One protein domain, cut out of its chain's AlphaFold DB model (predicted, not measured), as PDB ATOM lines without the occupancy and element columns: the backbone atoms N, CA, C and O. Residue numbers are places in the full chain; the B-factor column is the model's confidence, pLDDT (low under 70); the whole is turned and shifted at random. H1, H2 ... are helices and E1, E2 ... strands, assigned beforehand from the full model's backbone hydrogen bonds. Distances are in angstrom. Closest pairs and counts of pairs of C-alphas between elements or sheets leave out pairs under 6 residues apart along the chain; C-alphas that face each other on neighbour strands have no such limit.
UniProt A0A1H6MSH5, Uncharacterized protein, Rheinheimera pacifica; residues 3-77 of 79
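Overview. This is residues 3 to 77 of the 79 residues of an uncharacterized protein of Rheinheimera pacifica (UniProt A0A1H6MSH5). With little regular structure, the model is a two-stranded hairpin, E1 and E2, opening at one end into a large loop, residues 22 to 65, with two tiny helices, H1 and H2, beyond its other end. The printed part has 75 residues, 18 of them in named elements, in the order H1, E1, E2, H2; the class is mixed, helices and strands. It is only just loose, close to compact, with a radius of gyration of the C-alphas of 14.1 A and spans of 37 by 32 by 19 A.

Along the chain. H1, residues 3 to 6, begins at C-alpha 3 (358.741, 402.820, 295.897). E1 is residues 17 to 21, 13.1 A long, and E2 residues 66 to 70, 13.0 A. H2, residues 74 to 77, ends at C-alpha 77 (363.884, 405.219, 287.460).

Arrangement. E1 and E2 are antiparallel at 156 degrees, with N 18 and O 69 within hydrogen-bond range at 2.8 A. H1 and H2 are close but not clearly touching; their closest C-alphas, of Gly 3 and Ile 74, are 5.7 A apart. Both are too short for an O i to N i+4 pair; in each, the one O i to N i+3 pair is within range.

Size, cuts and confidence. The C-alphas farthest apart, of Asn 35 and Gly 77, are 38.4 A apart. The printed part has no cut; the link E1 to E2 is long, 44 residues. pLDDT is under 70 in residues 3 to 8 and 74 to 77.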
ATOM      1  N   GLY A   3     359.778 402.077 296.631       51.91
ATOM      2  CA  GLY A   3     358.741 402.820 295.897       51.91
ATOM      3  C   GLY A   3     357.870 401.910 295.020       51.91
ATOM      4  O   GLY A   3     356.650 401.993 295.046       51.91
ATOM      5  N   LYS A   4     358.472 400.923 294.340       56.28
ATOM      6  CA  LYS A   4     357.734 399.936 293.527       56.28
ATOM      7  C   LYS A   4     356.854 398.995 294.366       56.28
ATOM      8  O   LYS A   4     355.881 398.478 293.835       56.28
ATOM      9  N   LEU A   5     357.193 398.767 295.640       62.09
ATOM     10  CA  LEU A   5     356.404 397.925 296.548       62.09
ATOM     11  C   LEU A   5     355.124 398.636 297.009       62.09
ATOM     12  O   LEU A   5     354.101 397.982 297.170       62.09
ATOM     13  N   PHE A   6     355.174 399.961 297.179       63.47
ATOM     14  CA  PHE A   6     354.025 400.760 297.618       63.47
ATOM     15  C   PHE A   6     353.257 401.434 296.473       63.47
ATOM     16  O   PHE A   6     352.154 401.923 296.691       63.47
ATOM     17  N   GLY A   7     353.806 401.452 295.252       64.38
ATOM     18  CA  GLY A   7     353.121 401.966 294.060       64.38
ATOM     19  C   GLY A   7     352.851 403.475 294.082       64.38
ATOM     20  O   GLY A   7     352.069 403.960 293.270       64.38
ATOM     21  N   VAL A   8     353.487 404.210 294.996       68.31
ATOM     22  CA  VAL A   8     353.307 405.649 295.200       68.31
ATOM     23  C   VAL A   8     354.661 406.343 295.353       68.31
ATOM     24  O   VAL A   8     355.569 405.809 295.987       68.31
ATOM     25  N   ASP A   9     354.781 407.542 294.778       73.06
ATOM     26  CA  ASP A   9     355.964 408.408 294.923       73.06
ATOM     27  C   ASP A   9     355.848 409.310 296.162       73.06
ATOM     28  O   ASP A   9     356.843 409.634 296.809       73.06
ATOM     29  N   THR A  10     354.615 409.675 296.519       80.12
ATOM     30  CA  THR A  10     354.299 410.578 297.627       80.12
ATOM     31  C   THR A  10     353.077 410.097 298.396       80.12
ATOM     32  O   THR A  10     352.146 409.552 297.800       80.12
ATOM     33  N   TRP A  11     353.027 410.395 299.689       79.38
ATOM     34  CA  TRP A  11     351.832 410.252 300.515       79.38
ATOM     35  C   TRP A  11     351.458 411.617 301.090       79.38
ATOM     36  O   TRP A  11     352.299 412.303 301.664       79.38
ATOM     37  N   ASN A  12     350.208 412.041 300.886       83.81
ATOM     38  CA  ASN A  12     349.711 413.357 301.305       83.81
ATOM     39  C   ASN A  12     350.601 414.543 300.855       83.81
ATOM     40  O   ASN A  12     350.898 415.451 301.628       83.81
ATOM     41  N   GLY A  13     351.086 414.506 299.608       85.44
ATOM     42  CA  GLY A  13     351.965 415.539 299.044       85.44
ATOM     43  C   GLY A  13     353.402 415.541 299.586       85.44
ATOM     44  O   GLY A  13     354.172 416.432 299.236       85.44
ATOM     45  N   GLN A  14     353.778 414.562 300.414       86.69
ATOM     46  CA  GLN A  14     355.122 414.424 300.972       86.69
ATOM     47  C   GLN A  14     355.844 413.205 300.399       86.69
ATOM     48  O   GLN A  14     355.231 412.168 300.132       86.69
ATOM     49  N   ASN A  15     357.160 413.322 300.235       85.62
ATOM     50  CA  ASN A  15     358.003 412.215 299.792       85.62
ATOM     51  C   ASN A  15     358.005 411.091 300.827       85.62
ATOM     52  O   ASN A  15     358.034 411.333 302.035       85.62
ATOM     53  N   LEU A  16     358.021 409.852 300.345       87.56
ATOM     54  CA  LEU A  16     358.110 408.689 301.215       87.56
ATOM     55  C   LEU A  16     359.491 408.582 301.872       87.56
ATOM     56  O   LEU A  16     360.533 408.806 301.249       87.56
ATOM     57  N   ILE A  17     359.490 408.136 303.124       89.06
ATOM     58  CA  ILE A  17     360.687 407.741 303.863       89.06
ATOM     59  C   ILE A  17     360.551 406.288 304.317       89.06
ATOM     60  O   ILE A  17     359.452 405.797 304.571       89.06
ATOM     61  N   ARG A  18     361.684 405.600 304.423       90.19
ATOM     62  CA  ARG A  18     361.814 404.316 305.106       90.19
ATOM     63  C   ARG A  18     362.439 404.573 306.468       90.19
ATOM     64  O   ARG A  18     363.433 405.289 306.556       90.19
ATOM     65  N   ILE A  19     361.862 403.962 307.491       92.75
ATOM     66  CA  ILE A  19     362.415 403.931 308.838       92.75
ATOM     67  C   ILE A  19     362.900 402.505 309.097       92.75
ATOM     68  O   ILE A  19     362.115 401.561 309.006       92.75
ATOM     69  N   ASP A  20     364.185 402.363 309.393       94.44
ATOM     70  CA  ASP A  20     364.801 401.111 309.827       94.44
ATOM     71  C   ASP A  20     365.072 401.167 311.333       94.44
ATOM     72  O   ASP A  20     365.500 402.197 311.854       94.44
ATOM     73  N   ILE A  21     364.795 400.062 312.030       94.56
ATOM     74  CA  ILE A  21     364.948 399.915 313.483       94.56
ATOM     75  C   ILE A  21     365.654 398.592 313.752       94.56
ATOM     76  O   ILE A  21     365.260 397.558 313.204       94.56
ATOM     77  N   ASP A  22     366.639 398.607 314.644       92.62
ATOM     78  CA  ASP A  22     367.280 397.378 315.101       92.62
ATOM     79  C   ASP A  22     366.343 396.577 316.009       92.62
ATOM     80  O   ASP A  22     365.866 397.062 317.035       92.62
ATOM     81  N   ASN A  23     366.108 395.318 315.632       91.50
ATOM     82  CA  ASN A  23     365.329 394.339 316.391       91.50
ATOM     83  C   ASN A  23     363.984 394.882 316.942       91.50
ATOM     84  O   ASN A  23     363.784 394.934 318.165       91.50
ATOM     85  N   PRO A  24     363.026 395.262 316.073       90.00
ATOM     86  CA  PRO A  24     361.767 395.882 316.498       90.00
ATOM     87  C   PRO A  24     360.917 394.967 317.393       90.00
ATOM     88  O   PRO A  24     360.120 395.446 318.193       90.00
ATOM     89  N   THR A  25     361.111 393.648 317.330       91.19
ATOM     90  CA  THR A  25     360.407 392.673 318.178       91.19
ATOM     91  C   THR A  25     360.883 392.669 319.632       91.19
ATOM     92  O   THR A  25     360.262 392.016 320.466       91.19
ATOM     93  N   SER A  26     361.937 393.417 319.972       93.69
ATOM     94  CA  SER A  26     362.307 393.685 321.369       93.69
ATOM     95  C   SER A  26     361.420 394.746 322.037       93.69
ATOM     96  O   SER A  26     361.408 394.855 323.261       93.69
ATOM     97  N   LEU A  27     360.639 395.499 321.256       94.19
ATOM     98  CA  LEU A  27     359.815 396.619 321.718       94.19
ATOM     99  C   LEU A  27     358.363 396.192 321.976       94.19
ATOM    100  O   LEU A  27     357.424 396.821 321.492       94.19
ATOM    101  N   ASN A  28     358.188 395.102 322.730       96.31
ATOM    102  CA  ASN A  28     356.884 394.585 323.168       96.31
ATOM    103  C   ASN A  28     355.868 394.394 322.008       96.31
ATOM    104  O   ASN A  28     354.850 395.087 321.943       96.31
ATOM    105  N   PRO A  29     356.138 393.478 321.060       95.62
ATOM    106  CA  PRO A  29     355.332 393.303 319.857       95.62
ATOM    107  C   PRO A  29     353.941 392.738 320.165       95.62
ATOM    108  O   PRO A  29     353.790 391.784 320.930       95.62
ATOM    109  N   ARG A  30     352.913 393.296 319.519       96.00
ATOM    110  CA  ARG A  30     351.501 392.911 319.673       96.00
ATOM    111  C   ARG A  30     350.798 392.894 318.321       96.00
ATOM    112  O   ARG A  30     351.135 393.675 317.429       96.00
ATOM    113  N   LEU A  31     349.777 392.049 318.179       96.56
ATOM    114  CA  LEU A  31     348.916 392.105 316.998       96.56
ATOM    115  C   LEU A  31     348.145 393.437 316.964       96.56
ATOM    116  O   LEU A  31     347.627 393.856 318.004       96.56
ATOM    117  N   PRO A  32     348.047 394.096 315.795       96.81
ATOM    118  CA  PRO A  32     347.204 395.272 315.637       96.81
ATOM    119  C   PRO A  32     345.721 394.915 315.805       96.81
ATOM    120  O   PRO A  32     345.277 393.802 315.514       96.81
ATOM    121  N   THR A  33     344.942 395.901 316.236       96.12
ATOM    122  CA  THR A  33     343.486 395.859 316.386       96.12
ATOM    123  C   THR A  33     342.861 397.052 315.668       96.12
ATOM    124  O   THR A  33     343.512 398.077 315.458       96.12
ATOM    125  N   HIS A  34     341.564 396.970 315.367       95.44
ATOM    126  CA  HIS A  34     340.837 398.075 314.734       95.44
ATOM    127  C   HIS A  34     340.752 399.338 315.616       95.44
ATOM    128  O   HIS A  34     340.418 400.406 315.117       95.44
ATOM    129  N   ASN A  35     341.022 399.213 316.921       96.38
ATOM    130  CA  ASN A  35     340.987 400.309 317.892       96.38
ATOM    131  C   ASN A  35     342.346 401.004 318.070       96.38
ATOM    132  O   ASN A  35     342.441 401.967 318.830       96.38
ATOM    133  N   ASN A  36     343.412 400.533 317.415       95.00
ATOM    134  CA  ASN A  36     344.696 401.226 317.468       95.00
ATOM    135  C   ASN A  36     344.611 402.578 316.748       95.00
ATOM    136  O   ASN A  36     344.066 402.683 315.650       95.00
ATOM    137  N   SER A  37     345.217 403.611 317.337       93.75
ATOM    138  CA  SER A  37     345.411 404.890 316.650       93.75
ATOM    139  C   SER A  37     346.193 404.668 315.351       93.75
ATOM    140  O   SER A  37     347.260 404.057 315.374       93.75
ATOM    141  N   GLY A  38     345.659 405.149 314.228       90.81
ATOM    142  CA  GLY A  38     346.212 404.923 312.886       90.81
ATOM    143  C   GLY A  38     345.542 403.790 312.098       90.81
ATOM    144  O   GLY A  38     345.713 403.731 310.878       90.81
ATOM    145  N   ALA A  39     344.729 402.943 312.742       95.38
ATOM    146  CA  ALA A  39     343.850 402.026 312.022       95.38
ATOM    147  C   ALA A  39     342.863 402.818 311.141       95.38
ATOM    148  O   ALA A  39     342.401 403.901 311.501       95.38
ATOM    149  N   ASN A  40     342.556 402.284 309.961       93.81
ATOM    150  CA  ASN A  40     341.657 402.907 308.989       93.81
ATOM    151  C   ASN A  40     340.758 401.848 308.330       93.81
ATOM    152  O   ASN A  40     340.832 400.670 308.672       93.81
ATOM    153  N   ALA A  41     339.921 402.256 307.372       95.94
ATOM    154  CA  ALA A  41     338.959 401.376 306.700       95.94
ATOM    155  C   ALA A  41     339.584 400.164 305.971       95.94
ATOM    156  O   ALA A  41     338.863 399.233 305.630       95.94
ATOM    157  N   ASN A  42     340.903 400.155 305.745       94.44
ATOM    158  CA  ASN A  42     341.624 399.033 305.141       94.44
ATOM    159  C   ASN A  42     342.194 398.035 306.166       94.44
ATOM    160  O   ASN A  42     342.842 397.071 305.760       94.44
ATOM    161  N   PHE A  43     342.030 398.265 307.473       96.19
ATOM    162  CA  PHE A  43     342.531 397.349 308.499       96.19
ATOM    163  C   PHE A  43     341.877 395.967 308.375       96.19
ATOM    164  O   PHE A  43     340.658 395.855 308.234       96.19
ATOM    165  N   VAL A  44     342.688 394.913 308.499       95.81
ATOM    166  CA  VAL A  44     342.227 393.524 308.567       95.81
ATOM    167  C   VAL A  44     342.857 392.822 309.781       95.81
ATOM    168  O   VAL A  44     344.054 392.978 310.026       95.81
ATOM    169  N   PRO A  45     342.091 392.047 310.574       95.00
ATOM    170  CA  PRO A  45     342.653 391.283 311.688       95.00
ATOM    171  C   PRO A  45     343.641 390.199 311.228       95.00
ATOM    172  O   PRO A  45     343.498 389.637 310.145       95.00
ATOM    173  N   GLY A  46     344.591 389.832 312.098       94.25
ATOM    174  CA  GLY A  46     345.455 388.655 311.898       94.25
ATOM    175  C   GLY A  46     346.933 388.939 311.612       94.25
ATOM    176  O   GLY A  46     347.659 388.022 311.233       94.25
ATOM    177  N   GLY A  47     347.400 390.177 311.810       94.94
ATOM    178  CA  GLY A  47     348.828 390.514 311.713       94.94
ATOM    179  C   GLY A  47     349.347 390.630 310.280       94.94
ATOM    180  O   GLY A  47     350.521 390.363 310.015       94.94
ATOM    181  N   LYS A  48     348.468 390.995 309.344       95.75
ATOM    182  CA  LYS A  48     348.822 391.332 307.967       95.75
ATOM    183  C   LYS A  48     348.061 392.574 307.528       95.75
ATOM    184  O   LYS A  48     346.908 392.747 307.902       95.75
ATOM    185  N   THR A  49     348.678 393.388 306.684       93.38
ATOM    186  CA  THR A  49     347.999 394.468 305.969       93.38
ATOM    187  C   THR A  49     347.000 393.894 304.960       93.38
ATOM    188  O   THR A  49     347.094 392.726 304.569       93.38
ATOM    189  N   SER A  50     346.078 394.720 304.454       93.06
ATOM    190  CA  SER A  50     345.160 394.326 303.370       93.06
ATOM    191  C   SER A  50     345.875 393.904 302.077       93.06
ATOM    192  O   SER A  50     345.298 393.189 301.263       93.06
ATOM    193  N   GLY A  51     347.146 394.289 301.907       90.31
ATOM    194  CA  GLY A  51     348.030 393.833 300.828       90.31
ATOM    195  C   GLY A  51     348.769 392.517 301.112       90.31
ATOM    196  O   GLY A  51     349.603 392.106 300.310       90.31
ATOM    197  N   GLY A  52     348.513 391.863 302.250       91.94
ATOM    198  CA  GLY A  52     349.088 390.564 302.614       91.94
ATOM    199  C   GLY A  52     350.486 390.608 303.243       91.94
ATOM    200  O   GLY A  52     351.062 389.547 303.497       91.94
ATOM    201  N   ILE A  53     351.028 391.798 303.521       92.25
ATOM    202  CA  ILE A  53     352.339 391.983 304.164       92.25
ATOM    203  C   ILE A  53     352.191 391.881 305.682       92.25
ATOM    204  O   ILE A  53     351.246 392.431 306.230       92.25
ATOM    205  N   SER A  54     353.111 391.201 306.369       93.44
ATOM    206  CA  SER A  54     353.096 391.090 307.835       93.44
ATOM    207  C   SER A  54     353.125 392.453 308.534       93.44
ATOM    208  O   SER A  54     353.889 393.335 308.148       93.44
ATOM    209  N   GLU A  55     352.324 392.593 309.590       95.06
ATOM    210  CA  GLU A  55     352.176 393.820 310.377       95.06
ATOM    211  C   GLU A  55     352.154 393.509 311.881       95.06
ATOM    212  O   GLU A  55     351.582 392.508 312.320       95.06
ATOM    213  N   VAL A  56     352.772 394.386 312.676       95.38
ATOM    214  CA  VAL A  56     352.837 394.306 314.139       95.38
ATOM    215  C   VAL A  56     352.835 395.714 314.735       95.38
ATOM    216  O   VAL A  56     353.343 396.649 314.119       95.38
ATOM    217  N   VAL A  57     352.291 395.863 315.943       96.06
ATOM    218  CA  VAL A  57     352.393 397.093 316.740       96.06
ATOM    219  C   VAL A  57     353.452 396.894 317.815       96.06
ATOM    220  O   VAL A  57     353.447 395.884 318.514       96.06
ATOM    221  N   VAL A  58     354.333 397.875 317.968       96.19
ATOM    222  CA  VAL A  58     355.378 397.922 318.999       96.19
ATOM    223  C   VAL A  58     355.199 399.165 319.867       96.19
ATOM    224  O   VAL A  58     354.344 400.011 319.586       96.19
ATOM    225  N   ASP A  59     355.966 399.264 320.946       95.75
ATOM    226  CA  ASP A  59     356.058 400.494 321.733       95.75
ATOM    227  C   ASP A  59     356.762 401.614 320.951       95.75
ATOM    228  O   ASP A  59     357.422 401.379 319.936       95.75
ATOM    229  N   VAL A  60     356.598 402.857 321.419       93.44
ATOM    230  CA  VAL A  60     357.203 404.036 320.786       93.44
ATOM    231  C   VAL A  60     358.713 403.855 320.675       93.44
ATOM    232  O   VAL A  60     359.390 403.512 321.645       93.44
ATOM    233  N   ILE A  61     359.236 404.121 319.482       94.38
ATOM    234  CA  ILE A  61     360.651 403.966 319.175       94.38
ATOM    235  C   ILE A  61     361.346 405.312 319.385       94.38
ATOM    236  O   ILE A  61     360.945 406.293 318.753       94.38
ATOM    237  N   PRO A  62     362.370 405.387 320.250       92.19
ATOM    238  CA  PRO A  62     363.141 406.609 320.425       92.19
ATOM    239  C   PRO A  62     363.808 407.044 319.105       92.19
ATOM    240  O   PRO A  62     364.354 406.183 318.405       92.19
ATOM    241  N   PRO A  63     363.795 408.342 318.744       92.69
ATOM    242  CA  PRO A  63     364.369 408.831 317.484       92.69
ATOM    243  C   PRO A  63     365.853 408.490 317.284       92.69
ATOM    244  O   PRO A  63     366.309 408.336 316.158       92.69
ATOM    245  N   GLU A  64     366.614 408.333 318.363       94.31
ATOM    246  CA  GLU A  64     368.022 407.934 318.320       94.31
ATOM    247  C   GLU A  64     368.239 406.454 317.953       94.31
ATOM    248  O   GLU A  64     369.374 406.044 317.718       94.31
ATOM    249  N   LYS A  65     367.169 405.650 317.894       94.25
ATOM    250  CA  LYS A  65     367.202 404.220 317.537       94.25
ATOM    251  C   LYS A  65     366.685 403.927 316.129       94.25
ATOM    252  O   LYS A  65     366.416 402.767 315.815       94.25
ATOM    253  N   VAL A  66     366.501 404.957 315.304       96.25
ATOM    254  CA  VAL A  66     366.001 404.794 313.940       96.25
ATOM    255  C   VAL A  66     366.971 405.328 312.897       96.25
ATOM    256  O   VAL A  66     367.610 406.362 313.084       96.25
ATOM    257  N   TRP A  67     367.015 404.658 311.749       96.00
ATOM    258  CA  TRP A  67     367.661 405.167 310.543       96.00
ATOM    259  C   TRP A  67     366.604 405.560 309.521       96.00
ATOM    260  O   TRP A  67     365.768 404.748 309.125       96.00
ATOM    261  N   VAL A  68     366.649 406.817 309.083       94.00
ATOM    262  CA  VAL A  68     365.707 407.361 308.103       94.00
ATOM    263  C   VAL A  68     366.369 407.413 306.736       94.00
ATOM    264  O   VAL A  68     367.377 408.090 306.546       94.00
ATOM    265  N   THR A  69     365.774 406.724 305.766       92.50
ATOM    266  CA  THR A  69     366.239 406.714 304.377       92.50
ATOM    267  C   THR A  69     365.153 407.282 303.463       92.50
ATOM    268  O   THR A  69     364.056 406.718 303.414       92.50
ATOM    269  N   PRO A  70     365.419 408.354 302.695       87.81
ATOM    270  CA  PRO A  70     364.502 408.808 301.656       87.81
ATOM    271  C   PRO A  70     364.236 407.696 300.636       87.81
ATOM    272  O   PRO A  70     365.170 407.063 300.130       87.81
ATOM    273  N   VAL A  71     362.969 407.451 300.308       85.06
ATOM    274  CA  VAL A  71     362.614 406.517 299.235       85.06
ATOM    275  C   VAL A  71     362.676 407.279 297.919       85.06
ATOM    276  O   VAL A  71     361.960 408.259 297.732       85.06
ATOM    277  N   LYS A  72     363.534 406.831 296.997       76.56
ATOM    278  CA  LYS A  72     363.599 407.427 295.658       76.56
ATOM    279  C   LYS A  72     362.248 407.270 294.944       76.56
ATOM    280  O   LYS A  72     361.734 406.142 294.925       76.56
ATOM    281  N   PRO A  73     361.701 408.345 294.347       70.44
ATOM    282  CA  PRO A  73     360.501 408.269 293.526       70.44
ATOM    283  C   PRO A  73     360.651 407.238 292.401       70.44
ATOM    284  O   PRO A  73     361.714 407.099 291.792       70.44
ATOM    285  N   ILE A  74     359.573 406.522 292.090       67.69
ATOM    286  CA  ILE A  74     359.495 405.584 290.963       67.69
ATOM    287  C   ILE A  74     359.741 406.332 289.644       67.69
ATOM    288  O   ILE A  74     360.367 405.784 288.732       67.69
ATOM    289  N   SER A  75     359.282 407.585 289.550       66.75
ATOM    290  CA  SER A  75     359.474 408.467 288.390       66.75
ATOM    291  C   SER A  75     360.943 408.722 288.020       66.75
ATOM    292  O   SER A  75     361.234 408.893 286.839       66.75
ATOM    293  N   GLU A  76     361.885 408.656 288.965       62.69
ATOM    294  CA  GLU A  76     363.318 408.855 288.685       62.69
ATOM    295  C   GLU A  76     363.994 407.642 288.015       62.69
ATOM    296  O   GLU A  76     365.087 407.770 287.466       62.69
ATOM    297  N   GLY A  77     363.356 406.464 288.037       54.94
ATOM    298  CA  GLY A  77     363.884 405.219 287.460       54.94
ATOM    299  C   GLY A  77     363.370 404.872 286.059       54.94
ATOM    300  O   GLY A  77     363.777 403.849 285.513       54.94
TER     301      GLY A  77